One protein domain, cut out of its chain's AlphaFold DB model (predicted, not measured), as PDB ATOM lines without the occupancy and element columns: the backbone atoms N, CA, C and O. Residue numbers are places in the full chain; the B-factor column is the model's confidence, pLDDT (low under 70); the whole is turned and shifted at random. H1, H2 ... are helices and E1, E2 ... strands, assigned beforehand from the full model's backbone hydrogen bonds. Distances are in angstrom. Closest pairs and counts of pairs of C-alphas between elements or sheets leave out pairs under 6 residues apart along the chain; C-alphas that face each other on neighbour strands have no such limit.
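Overview. This is residues 46 to 162 of the 167 residues of an uncharacterized protein of Methanobrevibacter sp (UniProt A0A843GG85). Two small, strongly twisted antiparallel sheets, E1 E2 E3 E5 and E4 E6 E7, lie partly face to face as a loose sandwich, with the short helix H1 over the first sheet and long loops round it. The long axis runs from the turn after E2 at one end to the turn of the E6 and E7 hairpin at the other. The printed part has 117 residues with one named helix and seven named strands, in the order E1 H1 E2 E3 E4 E5 E6 E7; the class is mostly strand, with 49 residues, under half, in named elements. The first sheet is branched at E3, and the second has the order E4, E6, E7. The whole is compact, with a radius of gyration of the C-alphas of 13.9 A and spans of 42 by 30 by 28 A.

Along the chain. E1, residues 46 to 48, begins at C-alpha 46 (99.056, 124.260, 121.111). H1 is residues 60 to 63 and E2 residues 78 to 81. E3, residues 95 to 103, is the longest strand by residues and measures 25.9 A. E4, residues 110 to 116, measures 19.2 A, and E5, residues 132 to 137, 16.2 A. E6, residues 144 to 151, measures 22.7 A, and E7, residues 154 to 161, 23.4 A, ending at C-alpha 161 (86.696, 121.391, 121.829).

Arrangement. E1 and E2 lie on one side of E3, beside residues 100 to 102 and 95 to 98, and E5 lies on the other side. N 47 and O 101 are 2.8 A apart, within hydrogen-bond range, as are N 81 and O 95 of the hairpin E2 and E3, at 3.0 A, and N 98 and O 135 between E3 and E5, at 3.0 A. H1 is on this sheet at a height of 8.2 A and only just over E3, on which 3 of its 4 C-alphas fall; it is too short for an O i to N i+4 pair. The sheets form a sandwich, two sheets face to face, with best planes 14 degrees apart; the closest C-alphas of E4 and E5, Val 115 and Phe 135, are 7.2 A apart. In the second sheet N 112 and O 148 of E4 and E6 are 2.8 A apart, and N 147 and O 158 of the hairpin E6 and E7 2.9 A.

Size, cuts and confidence. The two farthest C-alphas, Glu 82 and Asn 152, are 42.8 A apart. The printed part has no cut. The links E1 to H1, H1 to E2, E2 to E3 and E4 to E5 are long. The mean pLDDT of the printed part is 76.6, and residues 55 to 57, 62 to 95 and 120 to 121 are under 70.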
ATOM      1  N   VAL A  46      99.219 125.387 120.186       87.69
ATOM      2  CA  VAL A  46      99.056 124.260 121.111       87.69
ATOM      3  C   VAL A  46      99.457 122.978 120.391       87.69
ATOM      4  O   VAL A  46      98.854 122.597 119.383       87.69
ATOM      5  N   LEU A  47     100.515 122.351 120.888       85.00
ATOM      6  CA  LEU A  47     101.191 121.208 120.287       85.00
ATOM      7  C   LEU A  47     101.213 120.019 121.241       85.00
ATOM      8  O   LEU A  47     100.929 120.153 122.431       85.00
ATOM      9  N   ALA A  48     101.598 118.858 120.711       80.44
ATOM     10  CA  ALA A  48     101.903 117.716 121.545       80.44
ATOM     11  C   ALA A  48     103.159 118.059 122.350       80.44
ATOM     12  O   ALA A  48     104.095 118.652 121.811       80.44
ATOM     13  N   GLU A  49     103.162 117.695 123.626       83.25
ATOM     14  CA  GLU A  49     104.400 117.642 124.407       83.25
ATOM     15  C   GLU A  49     105.387 116.674 123.720       83.25
ATOM     16  O   GLU A  49     104.942 115.702 123.102       83.25
ATOM     17  N   ASP A  50     106.694 116.958 123.778       81.00
ATOM     18  CA  ASP A  50     107.723 116.213 123.035       81.00
ATOM     19  C   ASP A  50     108.057 114.837 123.640       81.00
ATOM     20  O   ASP A  50     108.734 114.015 123.014       81.00
ATOM     21  N   GLY A  51     107.518 114.561 124.825       77.00
ATOM     22  CA  GLY A  51     107.589 113.289 125.513       77.00
ATOM     23  C   GLY A  51     108.730 113.188 126.520       77.00
ATOM     24  O   GLY A  51     108.851 112.140 127.168       77.00
ATOM     25  N   GLU A  52     109.572 114.216 126.653       80.31
ATOM     26  CA  GLU A  52     110.760 114.187 127.508       80.31
ATOM     27  C   GLU A  52     110.534 114.775 128.900       80.31
ATOM     28  O   GLU A  52     111.282 114.418 129.818       80.31
ATOM     29  N   ALA A  53     109.486 115.583 129.089       76.31
ATOM     30  CA  ALA A  53     109.109 116.071 130.408       76.31
ATOM     31  C   ALA A  53     108.768 114.899 131.346       76.31
ATOM     32  O   ALA A  53     108.105 113.932 130.956       76.31
ATOM     33  N   GLU A  54     109.219 114.976 132.599       74.75
ATOM     34  CA  GLU A  54     108.809 114.032 133.634       74.75
ATOM     35  C   GLU A  54     107.569 114.574 134.331       74.75
ATOM     36  O   GLU A  54     107.598 115.633 134.955       74.75
ATOM     37  N   ILE A  55     106.466 113.840 134.224       66.00
ATOM     38  CA  ILE A  55     105.209 114.210 134.856       66.00
ATOM     39  C   ILE A  55     104.695 112.977 135.586       66.00
ATOM     40  O   ILE A  55     104.614 111.889 135.027       66.00
ATOM     41  N   PHE A  56     104.395 113.141 136.874       66.12
ATOM     42  CA  PHE A  56     103.942 112.053 137.748       66.12
ATOM     43  C   PHE A  56     104.931 110.873 137.861       66.12
ATOM     44  O   PHE A  56     104.518 109.726 138.020       66.12
ATOM     45  N   GLY A  57     106.241 111.150 137.816       67.69
ATOM     46  CA  GLY A  57     107.291 110.142 138.014       67.69
ATOM     47  C   GLY A  57     107.582 109.265 136.791       67.69
ATOM     48  O   GLY A  57     108.293 108.266 136.909       67.69
ATOM     49  N   ALA A  58     107.031 109.605 135.622       70.44
ATOM     50  CA  ALA A  58     107.367 108.981 134.348       70.44
ATOM     51  C   ALA A  58     107.483 110.029 133.237       70.44
ATOM     52  O   ALA A  58     106.958 111.138 133.332       70.44
ATOM     53  N   LYS A  59     108.184 109.675 132.157       78.25
ATOM     54  CA  LYS A  59     108.296 110.541 130.980       78.25
ATOM     55  C   LYS A  59     106.968 110.615 130.244       78.25
ATOM     56  O   LYS A  59     106.369 109.578 129.991       78.25
ATOM     57  N   VAL A  60     106.564 111.798 129.797       74.69
ATOM     58  CA  VAL A  60     105.297 112.016 129.083       74.69
ATOM     59  C   VAL A  60     105.071 111.049 127.920       74.69
ATOM     60  O   VAL A  60     103.948 110.583 127.727       74.69
ATOM     61  N   LYS A  61     106.125 110.648 127.200       74.25
ATOM     62  CA  LYS A  61     106.017 109.652 126.122       74.25
ATOM     63  C   LYS A  61     105.418 108.311 126.551       74.25
ATOM     64  O   LYS A  61     104.839 107.622 125.718       74.25
ATOM     65  N   THR A  62     105.512 107.931 127.830       69.25
ATOM     66  CA  THR A  62     104.841 106.723 128.342       69.25
ATOM     67  C   THR A  62     103.322 106.866 128.335       69.25
ATOM     68  O   THR A  62     102.619 105.866 128.238       69.25
ATOM     69  N   TYR A  63     102.819 108.102 128.401       63.75
ATOM     70  CA  TYR A  63     101.401 108.454 128.375       63.75
ATOM     71  C   TYR A  63     100.898 108.900 126.992       63.75
ATOM     72  O   TYR A  63      99.733 109.249 126.853       63.75
ATOM     73  N   GLN A  64     101.752 108.906 125.968       63.50
ATOM     74  CA  GLN A  64     101.406 109.284 124.590       63.50
ATOM     75  C   GLN A  64     101.591 108.111 123.605       63.50
ATOM     76  O   GLN A  64     101.709 108.307 122.400       63.50
ATOM     77  N   ALA A  65     101.661 106.870 124.093       55.41
ATOM     78  CA  ALA A  65     102.015 105.717 123.261       55.41
ATOM     79  C   ALA A  65     100.833 105.089 122.484       55.41
ATOM     80  O   ALA A  65     101.070 104.310 121.561       55.41
ATOM     81  N   ALA A  66      99.576 105.405 122.820       53.16
ATOM     82  CA  ALA A  66      98.378 104.774 122.246       53.16
ATOM     83  C   ALA A  66      97.355 105.820 121.770       53.16
ATOM     84  O   ALA A  66      96.339 106.048 122.418       53.16
ATOM     85  N   CYS A  67      97.640 106.508 120.663       55.97
ATOM     86  CA  CYS A  67      97.025 107.813 120.436       55.97
ATOM     87  C   CYS A  67      95.939 107.943 119.377       55.97
ATOM     88  O   CYS A  67      96.077 107.491 118.243       55.97
ATOM     89  N   ILE A  68      94.941 108.752 119.736       57.19
ATOM     90  CA  ILE A  68      94.012 109.418 118.824       57.19
ATOM     91  C   ILE A  68      94.581 110.816 118.524       57.19
ATOM     92  O   ILE A  68      94.844 111.565 119.466       57.19
ATOM     93  N   PRO A  69      94.800 111.190 117.250       57.00
ATOM     94  CA  PRO A  69      95.262 112.527 116.910       57.00
ATOM     95  C   PRO A  69      94.161 113.558 117.179       57.00
ATOM     96  O   PRO A  69      93.062 113.475 116.628       57.00
ATOM     97  N   LEU A  70      94.489 114.571 117.978       62.69
ATOM     98  CA  LEU A  70      93.720 115.812 118.037       62.69
ATOM     99  C   LEU A  70      93.812 116.536 116.680       62.69
ATOM    100  O   LEU A  70      94.892 116.633 116.089       62.69
ATOM    101  N   LYS A  71      92.677 117.022 116.164       55.41
ATOM    102  CA  LYS A  71      92.608 117.834 114.940       55.41
ATOM    103  C   LYS A  71      92.173 119.253 115.261       55.41
ATOM    104  O   LYS A  71      91.383 119.465 116.169       55.41
ATOM    105  N   GLU A  72      92.658 120.167 114.422       56.78
ATOM    106  CA  GLU A  72      92.338 121.594 114.393       56.78
ATOM    107  C   GLU A  72      92.622 122.315 115.721       56.78
ATOM    108  O   GLU A  72      91.904 122.218 116.710       56.78
ATOM    109  N   ASN A  73      93.683 123.125 115.707       59.31
ATOM    110  CA  ASN A  73      94.081 124.064 116.761       59.31
ATOM    111  C   ASN A  73      94.687 123.467 118.050       59.31
ATOM    112  O   ASN A  73      95.350 124.210 118.770       59.31
ATOM    113  N   ILE A  74      94.551 122.160 118.299       68.38
ATOM    114  CA  ILE A  74      95.414 121.396 119.216       68.38
ATOM    115  C   ILE A  74      95.982 120.204 118.447       68.38
ATOM    116  O   ILE A  74      95.227 119.423 117.875       68.38
ATOM    117  N   LEU A  75      97.304 120.054 118.440       62.53
ATOM    118  CA  LEU A  75      97.964 118.812 118.032       62.53
ATOM    119  C   LEU A  75      98.364 118.081 119.311       62.53
ATOM    120  O   LEU A  75      98.876 118.714 120.222       62.53
ATOM    121  N   GLY A  76      98.083 116.790 119.436       62.09
ATOM    122  CA  GLY A  76      98.260 116.098 120.709       62.09
ATOM    123  C   GLY A  76      97.881 114.630 120.656       62.09
ATOM    124  O   GLY A  76      97.349 114.136 119.660       62.09
ATOM    125  N   TYR A  77      98.173 113.969 121.766       63.62
ATOM    126  CA  TYR A  77      98.214 112.527 121.912       63.62
ATOM    127  C   TYR A  77      97.604 112.146 123.256       63.62
ATOM    128  O   TYR A  77      97.971 112.720 124.284       63.62
ATOM    129  N   TRP A  78      96.642 111.224 123.236       66.06
ATOM    130  CA  TRP A  78      95.959 110.738 124.434       66.06
ATOM    131  C   TRP A  78      96.340 109.308 124.734       66.06
ATOM    132  O   TRP A  78      96.522 108.530 123.803       66.06
ATOM    133  N   THR A  79      96.370 108.955 126.012       62.72
ATOM    134  CA  THR A  79      96.283 107.557 126.422       62.72
ATOM    135  C   THR A  79      95.173 107.404 127.444       62.72
ATOM    136  O   THR A  79      94.996 108.246 128.332       62.72
ATOM    137  N   GLU A  80      94.416 106.323 127.309       61.66
ATOM    138  CA  GLU A  80      93.559 105.843 128.382       61.66
ATOM    139  C   GLU A  80      94.456 105.237 129.462       61.66
ATOM    140  O   GLU A  80      95.324 104.409 129.171       61.66
ATOM    141  N   ILE A  81      94.282 105.686 130.701       58.78
ATOM    142  CA  ILE A  81      94.912 105.070 131.863       58.78
ATOM    143  C   ILE A  81      93.783 104.534 132.738       58.78
ATOM    144  O   ILE A  81      92.896 105.274 133.177       58.78
ATOM    145  N   GLU A  82      93.810 103.231 133.005       52.97
ATOM    146  CA  GLU A  82      92.974 102.646 134.045       52.97
ATOM    147  C   GLU A  82      93.524 103.078 135.414       52.97
ATOM    148  O   GLU A  82      94.571 102.614 135.863       52.97
ATOM    149  N   GLY A  83      92.826 104.012 136.067       50.38
ATOM    150  CA  GLY A  83      93.250 104.610 137.333       50.38
ATOM    151  C   GLY A  83      93.586 106.102 137.202       50.38
ATOM    152  O   GLY A  83      94.136 106.559 136.210       50.38
ATOM    153  N   GLY A  84      93.212 106.887 138.210       44.25
ATOM    154  CA  GLY A  84      93.091 108.343 138.121       44.25
ATOM    155  C   GLY A  84      93.815 109.036 139.260       44.25
ATOM    156  O   GLY A  84      93.716 108.660 140.414       44.25
ATOM    157  N   LEU A  85      94.602 110.042 138.944       50.88
ATOM    158  CA  LEU A  85      95.641 110.502 139.856       50.88
ATOM    159  C   LEU A  85      95.066 111.223 141.086       50.88
ATOM    160  O   LEU A  85      94.349 112.216 140.957       50.88
ATOM    161  N   THR A  86      95.409 110.747 142.283       48.59
ATOM    162  CA  THR A  86      95.331 111.554 143.503       48.59
ATOM    163  C   THR A  86      96.497 112.554 143.536       48.59
ATOM    164  O   THR A  86      97.550 112.294 142.944       48.59
ATOM    165  N   PRO A  87      96.384 113.663 144.291       41.56
ATOM    166  CA  PRO A  87      97.487 114.608 144.513       41.56
ATOM    167  C   PRO A  87      98.768 113.976 145.095       41.56
ATOM    168  O   PRO A  87      99.818 114.607 145.097       41.56
ATOM    169  N   THR A  88      98.687 112.739 145.599       47.00
ATOM    170  CA  THR A  88      99.784 111.966 146.201       47.00
ATOM    171  C   THR A  88     100.373 110.905 145.265       47.00
ATOM    172  O   THR A  88     101.107 110.033 145.724       47.00
ATOM    173  N   GLY A  89     100.037 110.926 143.969       44.00
ATOM    174  CA  GLY A  89     100.575 109.977 142.987       44.00
ATOM    175  C   GLY A  89      99.978 108.569 143.076       44.00
ATOM    176  O   GLY A  89     100.626 107.600 142.692       44.00
ATOM    177  N   THR A  90      98.758 108.420 143.600       42.91
ATOM    178  CA  THR A  90      98.062 107.124 143.675       42.91
ATOM    179  C   THR A  90      96.940 107.057 142.636       42.91
ATOM    180  O   THR A  90      96.165 107.997 142.495       42.91
ATOM    181  N   LEU A  91      96.858 105.954 141.886       49.69
ATOM    182  CA  LEU A  91      95.870 105.719 140.823       49.69
ATOM    183  C   LEU A  91      94.486 105.340 141.405       49.69
ATOM    184  O   LEU A  91      94.332 104.309 142.048       49.69
ATOM    185  N   SER A  92      93.456 106.142 141.134       40.16
ATOM    186  CA  SER A  92      92.024 105.925 141.404       40.16
ATOM    187  C   SER A  92      91.101 106.479 140.287       40.16
ATOM    188  O   SER A  92      90.954 107.689 140.131       40.16
ATOM    189  N   GLY A  93      90.490 105.587 139.490       51.78
ATOM    190  CA  GLY A  93      89.446 105.881 138.478       51.78
ATOM    191  C   GLY A  93      89.906 106.036 137.013       51.78
ATOM    192  O   GLY A  93      90.867 106.734 136.740       51.78
ATOM    193  N   THR A  94      89.211 105.426 136.052       59.34
ATOM    194  CA  THR A  94      89.531 105.498 134.609       59.34
ATOM    195  C   THR A  94      89.451 106.930 134.069       59.34
ATOM    196  O   THR A  94      88.530 107.674 134.410       59.34
ATOM    197  N   GLY A  95      90.408 107.328 133.233       65.69
ATOM    198  CA  GLY A  95      90.397 108.625 132.562       65.69
ATOM    199  C   GLY A  95      91.438 108.703 131.455       65.69
ATOM    200  O   GLY A  95      92.303 107.836 131.324       65.69
ATOM    201  N   TYR A  96      91.357 109.761 130.662       74.00
ATOM    202  CA  TYR A  96      92.279 109.998 129.566       74.00
ATOM    203  C   TYR A  96      93.215 111.140 129.910       74.00
ATOM    204  O   TYR A  96      92.796 112.147 130.478       74.00
ATOM    205  N   PHE A  97      94.482 110.995 129.554       77.00
ATOM    206  CA  PHE A  97      95.488 112.013 129.824       77.00
ATOM    207  C   PHE A  97      95.980 112.622 128.524       77.00
ATOM    208  O   PHE A  97      96.249 111.907 127.560       77.00
ATOM    209  N   VAL A  98      96.099 113.947 128.516       78.62
ATOM    210  CA  VAL A  98      96.672 114.705 127.408       78.62
ATOM    211  C   VAL A  98      97.784 115.598 127.917       78.62
ATOM    212  O   VAL A  98      97.569 116.412 128.811       78.62
ATOM    213  N   ALA A  99      98.964 115.439 127.331       81.56
ATOM    214  CA  ALA A  99     100.104 116.312 127.554       81.56
ATOM    215  C   ALA A  99     100.264 117.256 126.361       81.56
ATOM    216  O   ALA A  99     100.321 116.796 125.214       81.56
ATOM    217  N   LEU A 100     100.323 118.559 126.635       85.25
ATOM    218  CA  LEU A 100     100.395 119.614 125.629       85.25
ATOM    219  C   LEU A 100     101.571 120.552 125.900       85.25
ATOM    220  O   LEU A 100     101.832 120.909 127.049       85.25
ATOM    221  N   LYS A 101     102.202 120.998 124.814       88.88
ATOM    222  CA  LYS A 101     103.153 122.109 124.774       88.88
ATOM    223  C   LYS A 101     102.444 123.358 124.268       88.88
ATOM    224  O   LYS A 101     101.779 123.330 123.230       88.88
ATOM    225  N   PHE A 102     102.644 124.471 124.954       90.81
ATOM    226  CA  PHE A 102     102.135 125.777 124.558       90.81
ATOM    227  C   PHE A 102     103.291 126.633 124.040       90.81
ATOM    228  O   PHE A 102     104.293 126.833 124.719       90.81
ATOM    229  N   VAL A 103     103.181 127.140 122.815       91.44
ATOM    230  CA  VAL A 103     104.215 128.000 122.225       91.44
ATOM    231  C   VAL A 103     103.737 129.441 122.283       91.44
ATOM    232  O   VAL A 103     102.760 129.809 121.625       91.44
ATOM    233  N   ASN A 104     104.445 130.263 123.058       92.31
ATOM    234  CA  ASN A 104     104.157 131.686 123.201       92.31
ATOM    235  C   ASN A 104     104.576 132.471 121.943       92.31
ATOM    236  O   ASN A 104     105.598 133.148 121.914       92.31
ATOM    237  N   THR A 105     103.783 132.370 120.876       90.44
ATOM    238  CA  THR A 105     104.055 133.023 119.584       90.44
ATOM    239  C   THR A 105     103.754 134.520 119.571       90.44
ATOM    240  O   THR A 105     104.174 135.221 118.653       90.44
ATOM    241  N   CYS A 106     103.010 135.020 120.559       89.38
ATOM    242  CA  CYS A 106     102.587 136.420 120.641       89.38
ATOM    243  C   CYS A 106     103.344 137.233 121.704       89.38
ATOM    244  O   CYS A 106     103.036 138.415 121.880       89.38
ATOM    245  N   ASN A 107     104.348 136.646 122.369       91.44
ATOM    246  CA  ASN A 107     105.072 137.247 123.496       91.44
ATOM    247  C   ASN A 107     104.108 137.755 124.580       91.44
ATOM    248  O   ASN A 107     104.132 138.929 124.946       91.44
ATOM    249  N   ALA A 108     103.195 136.888 125.007       93.62
ATOM    250  CA  ALA A 108     102.289 137.143 126.114       93.62
ATOM    251  C   ALA A 108     103.046 137.224 127.442       93.62
ATOM    252  O   ALA A 108     104.012 136.483 127.639       93.62
ATOM    253  N   ASP A 109     102.553 138.067 128.349       94.44
ATOM    254  CA  ASP A 109     103.083 138.215 129.709       94.44
ATOM    255  C   ASP A 109     102.699 137.019 130.580       94.44
ATOM    256  O   ASP A 109     103.424 136.651 131.499       94.44
ATOM    257  N   LYS A 110     101.527 136.432 130.302       95.69
ATOM    258  CA  LYS A 110     100.973 135.323 131.071       95.69
ATOM    259  C   LYS A 110     100.128 134.401 130.201       95.69
ATOM    260  O   LYS A 110      99.324 134.868 129.387       95.69
ATOM    261  N   ILE A 111     100.266 133.094 130.422       96.62
ATOM    262  CA  ILE A 111      99.429 132.056 129.815       96.62
ATOM    263  C   ILE A 111      98.894 131.161 130.935       96.62
ATOM    264  O   ILE A 111      99.662 130.552 131.669       96.62
ATOM    265  N   GLU A 112      97.573 131.084 131.062       96.31
ATOM    266  CA  GLU A 112      96.876 130.255 132.047       96.31
ATOM    267  C   GLU A 112      96.066 129.177 131.319       96.31
ATOM    268  O   GLU A 112      95.371 129.470 130.342       96.31
ATOM    269  N   VAL A 113      96.125 127.932 131.789       93.62
ATOM    270  CA  VAL A 113      95.501 126.782 131.122       93.62
ATOM    271  C   VAL A 113      94.682 125.925 132.083       93.62
ATOM    272  O   VAL A 113      94.944 125.879 133.282       93.62
ATOM    273  N   GLY A 114      93.665 125.236 131.568       92.00
ATOM    274  CA  GLY A 114      92.808 124.367 132.374       92.00
ATOM    275  C   GLY A 114      91.792 123.584 131.551       92.00
ATOM    276  O   GLY A 114      91.816 123.606 130.319       92.00
ATOM    277  N   VAL A 115      90.877 122.907 132.245       89.69
ATOM    278  CA  VAL A 115      89.781 122.129 131.644       89.69
ATOM    279  C   VAL A 115      88.438 122.708 132.076       89.69
ATOM    280  O   VAL A 115      88.255 123.048 133.241       89.69
ATOM    281  N   GLU A 116      87.478 122.796 131.158       90.69
ATOM    282  CA  GLU A 116      86.110 123.227 131.458       90.69
ATOM    283  C   GLU A 116      85.070 122.259 130.862       90.69
ATOM    284  O   GLU A 116      85.108 122.026 129.653       90.69
ATOM    285  N   PRO A 117      84.111 121.743 131.658       88.06
ATOM    286  CA  PRO A 117      84.055 121.858 133.117       88.06
ATOM    287  C   PRO A 117      85.193 121.068 133.782       88.06
ATOM    288  O   PRO A 117      85.544 119.976 133.335       88.06
ATOM    289  N   SER A 118      85.763 121.622 134.852       80.12
ATOM    290  CA  SER A 118      86.745 120.911 135.673       80.12
ATOM    291  C   SER A 118      86.030 120.013 136.686       80.12
ATOM    292  O   SER A 118      85.013 120.405 137.255       80.12
ATOM    293  N   GLU A 119      86.546 118.803 136.911       70.81
ATOM    294  CA  GLU A 119      85.988 117.871 137.909       70.81
ATOM    295  C   GLU A 119      86.407 118.229 139.333       70.81
ATOM    296  O   GLU A 119      85.668 118.040 140.298       70.81
ATOM    297  N   THR A 120      87.617 118.756 139.460       65.44
ATOM    298  CA  THR A 120      88.113 119.391 140.670       65.44
ATOM    299  C   THR A 120      87.801 120.878 140.526       65.44
ATOM    300  O   THR A 120      87.946 121.419 139.436       65.44
ATOM    301  N   ASN A 121      87.398 121.602 141.571       68.19
ATOM    302  CA  ASN A 121      87.197 123.066 141.499       68.19
ATOM    303  C   ASN A 121      88.516 123.856 141.273       68.19
ATOM    304  O   ASN A 121      88.674 124.980 141.745       68.19
ATOM    305  N   MET A 122      89.493 123.255 140.596       71.69
ATOM    306  CA  MET A 122      90.722 123.868 140.138       71.69
ATOM    307  C   MET A 122      90.390 124.817 138.985       71.69
ATOM    308  O   MET A 122      89.752 124.435 138.004       71.69
ATOM    309  N   GLY A 123      90.782 126.079 139.147       82.62
ATOM    310  CA  GLY A 123      90.707 127.081 138.090       82.62
ATOM    311  C   GLY A 123      91.802 126.886 137.041       82.62
ATOM    312  O   GLY A 123      92.463 125.850 136.989       82.62
ATOM    313  N   LEU A 124      92.012 127.912 136.217       90.88
ATOM    314  CA  LEU A 124      93.155 127.941 135.309       90.88
ATOM    315  C   LEU A 124      94.460 128.046 136.110       90.88
ATOM    316  O   LEU A 124      94.511 128.746 137.123       90.88
ATOM    317  N   VAL A 125      95.496 127.368 135.633       91.56
ATOM    318  CA  VAL A 125      96.838 127.358 136.217       91.56
ATOM    319  C   VAL A 125      97.783 128.079 135.266       91.56
ATOM    320  O   VAL A 125      97.762 127.824 134.064       91.56
ATOM    321  N   GLU A 126      98.578 129.002 135.793       94.94
ATOM    322  CA  GLU A 126      99.626 129.683 135.034       94.94
ATOM    323  C   GLU A 126     100.728 128.693 134.641       94.94
ATOM    324  O   GLU A 126     101.162 127.890 135.467       94.94
ATOM    325  N   LEU A 127     101.143 128.728 133.374       92.56
ATOM    326  CA  LEU A 127     102.251 127.917 132.879       92.56
ATOM    327  C   LEU A 127     103.588 128.461 133.386       92.56
ATOM    328  O   LEU A 127     103.789 129.673 133.454       92.56
ATOM    329  N   ASP A 128     104.506 127.553 133.690       91.25
ATOM    330  CA  ASP A 128     105.900 127.873 133.981       91.25
ATOM    331  C   ASP A 128     106.726 128.066 132.691       91.25
ATOM    332  O   ASP A 128     106.200 128.103 131.574       91.25
ATOM    333  N   GLU A 129     108.044 128.210 132.844       89.38
ATOM    334  CA  GLU A 129     108.983 128.426 131.735       89.38
ATOM    335  C   GLU A 129     108.997 127.270 130.722       89.38
ATOM    336  O   GLU A 129     109.241 127.493 129.532       89.38
ATOM    337  N   ASP A 130     108.681 126.051 131.167       87.50
ATOM    338  CA  ASP A 130     108.634 124.877 130.305       87.50
ATOM    339  C   ASP A 130     107.373 124.857 129.442       87.50
ATOM    340  O   ASP A 130     107.336 124.137 128.447       87.50
ATOM    341  N   MET A 131     106.350 125.662 129.745       91.88
ATOM    342  CA  MET A 131     105.135 125.812 128.929       91.88
ATOM    343  C   MET A 131     104.462 124.473 128.585       91.88
ATOM    344  O   MET A 131     103.879 124.302 127.510       91.88
ATOM    345  N   ASN A 132     104.571 123.513 129.496       87.88
ATOM    346  CA  ASN A 132     104.024 122.172 129.378       87.88
ATOM    347  C   ASN A 132     102.872 122.013 130.371       87.88
ATOM    348  O   ASN A 132     102.951 122.483 131.502       87.88
ATOM    349  N   ALA A 133     101.803 121.321 129.980       85.75
ATOM    350  CA  ALA A 133     100.765 120.932 130.930       85.75
ATOM    351  C   ALA A 133     100.160 119.575 130.599       85.75
ATOM    352  O   ALA A 133     100.055 119.178 129.437       85.75
ATOM    353  N   VAL A 134      99.710 118.892 131.652       81.69
ATOM    354  CA  VAL A 134      98.950 117.648 131.548       81.69
ATOM    355  C   VAL A 134      97.557 117.845 132.102       81.69
ATOM    356  O   VAL A 134      97.371 118.354 133.205       81.69
ATOM    357  N   PHE A 135      96.579 117.380 131.337       82.31
ATOM    358  CA  PHE A 135      95.176 117.429 131.703       82.31
ATOM    359  C   PHE A 135      94.616 116.019 131.791       82.31
ATOM    360  O   PHE A 135      94.818 115.198 130.894       82.31
ATOM    361  N   LYS A 136      93.871 115.760 132.866       79.75
ATOM    362  CA  LYS A 136      92.976 114.611 132.946       79.75
ATOM    363  C   LYS A 136      91.642 115.000 132.317       79.75
ATOM    364  O   LYS A 136      91.013 115.962 132.753       79.75
ATOM    365  N   ILE A 137      91.220 114.238 131.322       80.62
ATOM    366  CA  ILE A 137      89.936 114.372 130.654       80.62
ATOM    367  C   ILE A 137      89.097 113.130 130.945       80.62
ATOM    368  O   ILE A 137      89.508 111.999 130.688       80.62
ATOM    369  N   SER A 138      87.905 113.353 131.471       78.62
ATOM    370  CA  SER A 138      86.949 112.304 131.820       78.62
ATOM    371  C   SER A 138      85.808 112.209 130.812       78.62
ATOM    372  O   SER A 138      85.213 111.145 130.661       78.62
ATOM    373  N   ASN A 139      85.499 113.296 130.093       80.25
ATOM    374  CA  ASN A 139      84.509 113.282 129.019       80.25
ATOM    375  C   ASN A 139      84.866 114.253 127.885       80.25
ATOM    376  O   ASN A 139      84.750 115.467 128.016       80.25
ATOM    377  N   PHE A 140      85.222 113.702 126.731       77.62
ATOM    378  CA  PHE A 140      85.627 114.453 125.538       77.62
ATOM    379  C   PHE A 140      84.498 115.175 124.809       77.62
ATOM    380  O   PHE A 140      84.737 116.120 124.059       77.62
ATOM    381  N   GLU A 141      83.261 114.731 125.005       79.06
ATOM    382  CA  GLU A 141      82.100 115.343 124.365       79.06
ATOM    383  C   GLU A 141      81.712 116.650 125.068       79.06
ATOM    384  O   GLU A 141      81.150 117.550 124.441       79.06
ATOM    385  N   THR A 142      82.036 116.777 126.359       84.56
ATOM    386  CA  THR A 142      81.620 117.914 127.189       84.56
ATOM    387  C   THR A 142      82.777 118.791 127.653       84.56
ATOM    388  O   THR A 142      82.590 120.005 127.766       84.56
ATOM    389  N   GLN A 143      83.960 118.217 127.898       87.31
ATOM    390  CA  GLN A 143      85.125 118.963 128.361       87.31
ATOM    391  C   GLN A 143      85.891 119.625 127.215       87.31
ATOM    392  O   GLN A 143      85.939 119.150 126.080       87.31
ATOM    393  N   LYS A 144      86.498 120.764 127.542       87.69
ATOM    394  CA  LYS A 144      87.289 121.607 126.646       87.69
ATOM    395  C   LYS A 144      88.583 121.999 127.339       87.69
ATOM    396  O   LYS A 144      88.567 122.259 128.541       87.69
ATOM    397  N   ILE A 145      89.665 122.121 126.577       88.88
ATOM    398  CA  ILE A 145      90.863 122.811 127.068       88.88
ATOM    399  C   ILE A 145      90.610 124.310 126.968       88.88
ATOM    400  O   ILE A 145      90.177 124.809 125.927       88.88
ATOM    401  N   VAL A 146      90.865 125.026 128.053       92.19
ATOM    402  CA  VAL A 146      90.749 126.480 128.127       92.19
ATOM    403  C   VAL A 146      92.144 127.059 128.228       92.19
ATOM    404  O   VAL A 146      92.933 126.639 129.069       92.19
ATOM    405  N   VAL A 147      92.427 128.035 127.377       92.88
ATOM    406  CA  VAL A 147      93.671 128.796 127.380       92.88
ATOM    407  C   VAL A 147      93.311 130.260 127.506       92.88
ATOM    408  O   VAL A 147      92.533 130.785 126.710       92.88
ATOM    409  N   LYS A 148      93.898 130.927 128.487       95.62
ATOM    410  CA  LYS A 148      93.767 132.358 128.705       95.62
ATOM    411  C   LYS A 148      95.135 133.003 128.558       95.62
ATOM    412  O   LYS A 148      96.073 132.654 129.264       95.62
ATOM    413  N   VAL A 149      95.238 133.927 127.617       96.00
ATOM    414  CA  VAL A 149      96.472 134.627 127.270       96.00
ATOM    415  C   VAL A 149      96.304 136.085 127.655       96.00
ATOM    416  O   VAL A 149      95.312 136.706 127.269       96.00
ATOM    417  N   THR A 150      97.259 136.630 128.405       95.62
ATOM    418  CA  THR A 150      97.276 138.039 128.801       95.62
ATOM    419  C   THR A 150      98.545 138.711 128.294       95.62
ATOM    420  O   THR A 150      99.645 138.189 128.471       95.62
ATOM    421  N   LYS A 151      98.388 139.886 127.685       93.94
ATOM    422  CA  LYS A 151      99.481 140.751 127.241       93.94
ATOM    423  C   LYS A 151      99.077 142.210 127.405       93.94
ATOM    424  O   LYS A 151      97.976 142.572 126.999       93.94
ATOM    425  N   ASN A 152      99.927 143.036 128.010       90.19
ATOM    426  CA  ASN A 152      99.676 144.468 128.219       90.19
ATOM    427  C   ASN A 152      98.321 144.757 128.906       90.19
ATOM    428  O   ASN A 152      97.656 145.752 128.628       90.19
ATOM    429  N   GLY A 153      97.867 143.856 129.786       88.19
ATOM    430  CA  GLY A 153      96.560 143.947 130.450       88.19
ATOM    431  C   GLY A 153      95.353 143.518 129.601       88.19
ATOM    432  O   GLY A 153      94.265 143.336 130.149       88.19
ATOM    433  N   ILE A 154      95.527 143.275 128.300       88.75
ATOM    434  CA  ILE A 154      94.506 142.698 127.418       88.75
ATOM    435  C   ILE A 154      94.513 141.184 127.587       88.75
ATOM    436  O   ILE A 154      95.566 140.561 127.687       88.75
ATOM    437  N   THR A 155      93.327 140.581 127.647       92.81
ATOM    438  CA  THR A 155      93.172 139.140 127.857       92.81
ATOM    439  C   THR A 155      92.265 138.529 126.804       92.81
ATOM    440  O   THR A 155      91.160 139.019 126.581       92.81
ATOM    441  N   LYS A 156      92.697 137.401 126.240       92.75
ATOM    442  CA  LYS A 156      91.896 136.556 125.353       92.75
ATOM    443  C   LYS A 156      91.781 135.150 125.925       92.75
ATOM    444  O   LYS A 156      92.775 134.562 126.340       92.75
ATOM    445  N   THR A 157      90.569 134.605 125.903       93.56
ATOM    446  CA  THR A 157      90.299 133.216 126.288       93.56
ATOM    447  C   THR A 157      89.871 132.421 125.065       93.56
ATOM    448  O   THR A 157      88.865 132.742 124.434       93.56
ATOM    449  N   THR A 158      90.594 131.346 124.776       90.69
ATOM    450  CA  THR A 158      90.288 130.392 123.710       90.69
ATOM    451  C   THR A 158      89.880 129.063 124.335       90.69
ATOM    452  O   THR A 158      90.514 128.589 125.278       90.69
ATOM    453  N   LYS A 159      88.808 128.454 123.820       89.38
ATOM    454  CA  LYS A 159      88.334 127.134 124.251       89.38
ATOM    455  C   LYS A 159      88.443 126.158 123.092       89.38
ATOM    456  O   LYS A 159      87.852 126.387 122.038       89.38
ATOM    457  N   TYR A 160      89.148 125.062 123.314       84.81
ATOM    458  CA  TYR A 160      89.385 124.028 122.319       84.81
ATOM    459  C   TYR A 160      88.500 122.827 122.625       84.81
ATOM    460  O   TYR A 160      88.586 122.230 123.702       84.81
ATOM    461  N   ALA A 161      87.600 122.518 121.695       82.75
ATOM    462  CA  ALA A 161      86.696 121.391 121.829       82.75
ATOM    463  C   ALA A 161      87.441 120.067 121.651       82.75
ATOM    464  O   ALA A 161      88.339 119.951 120.820       82.75
ATOM    465  N   LEU A 162      87.025 119.068 122.424       77.31
ATOM    466  CA  LEU A 162      87.601 117.730 122.409       77.31
ATOM    467  C   LEU A 162      86.690 116.716 121.681       77.31
ATOM    468  O   LEU A 162      86.884 115.512 121.712       77.31
TER     469      LEU A 162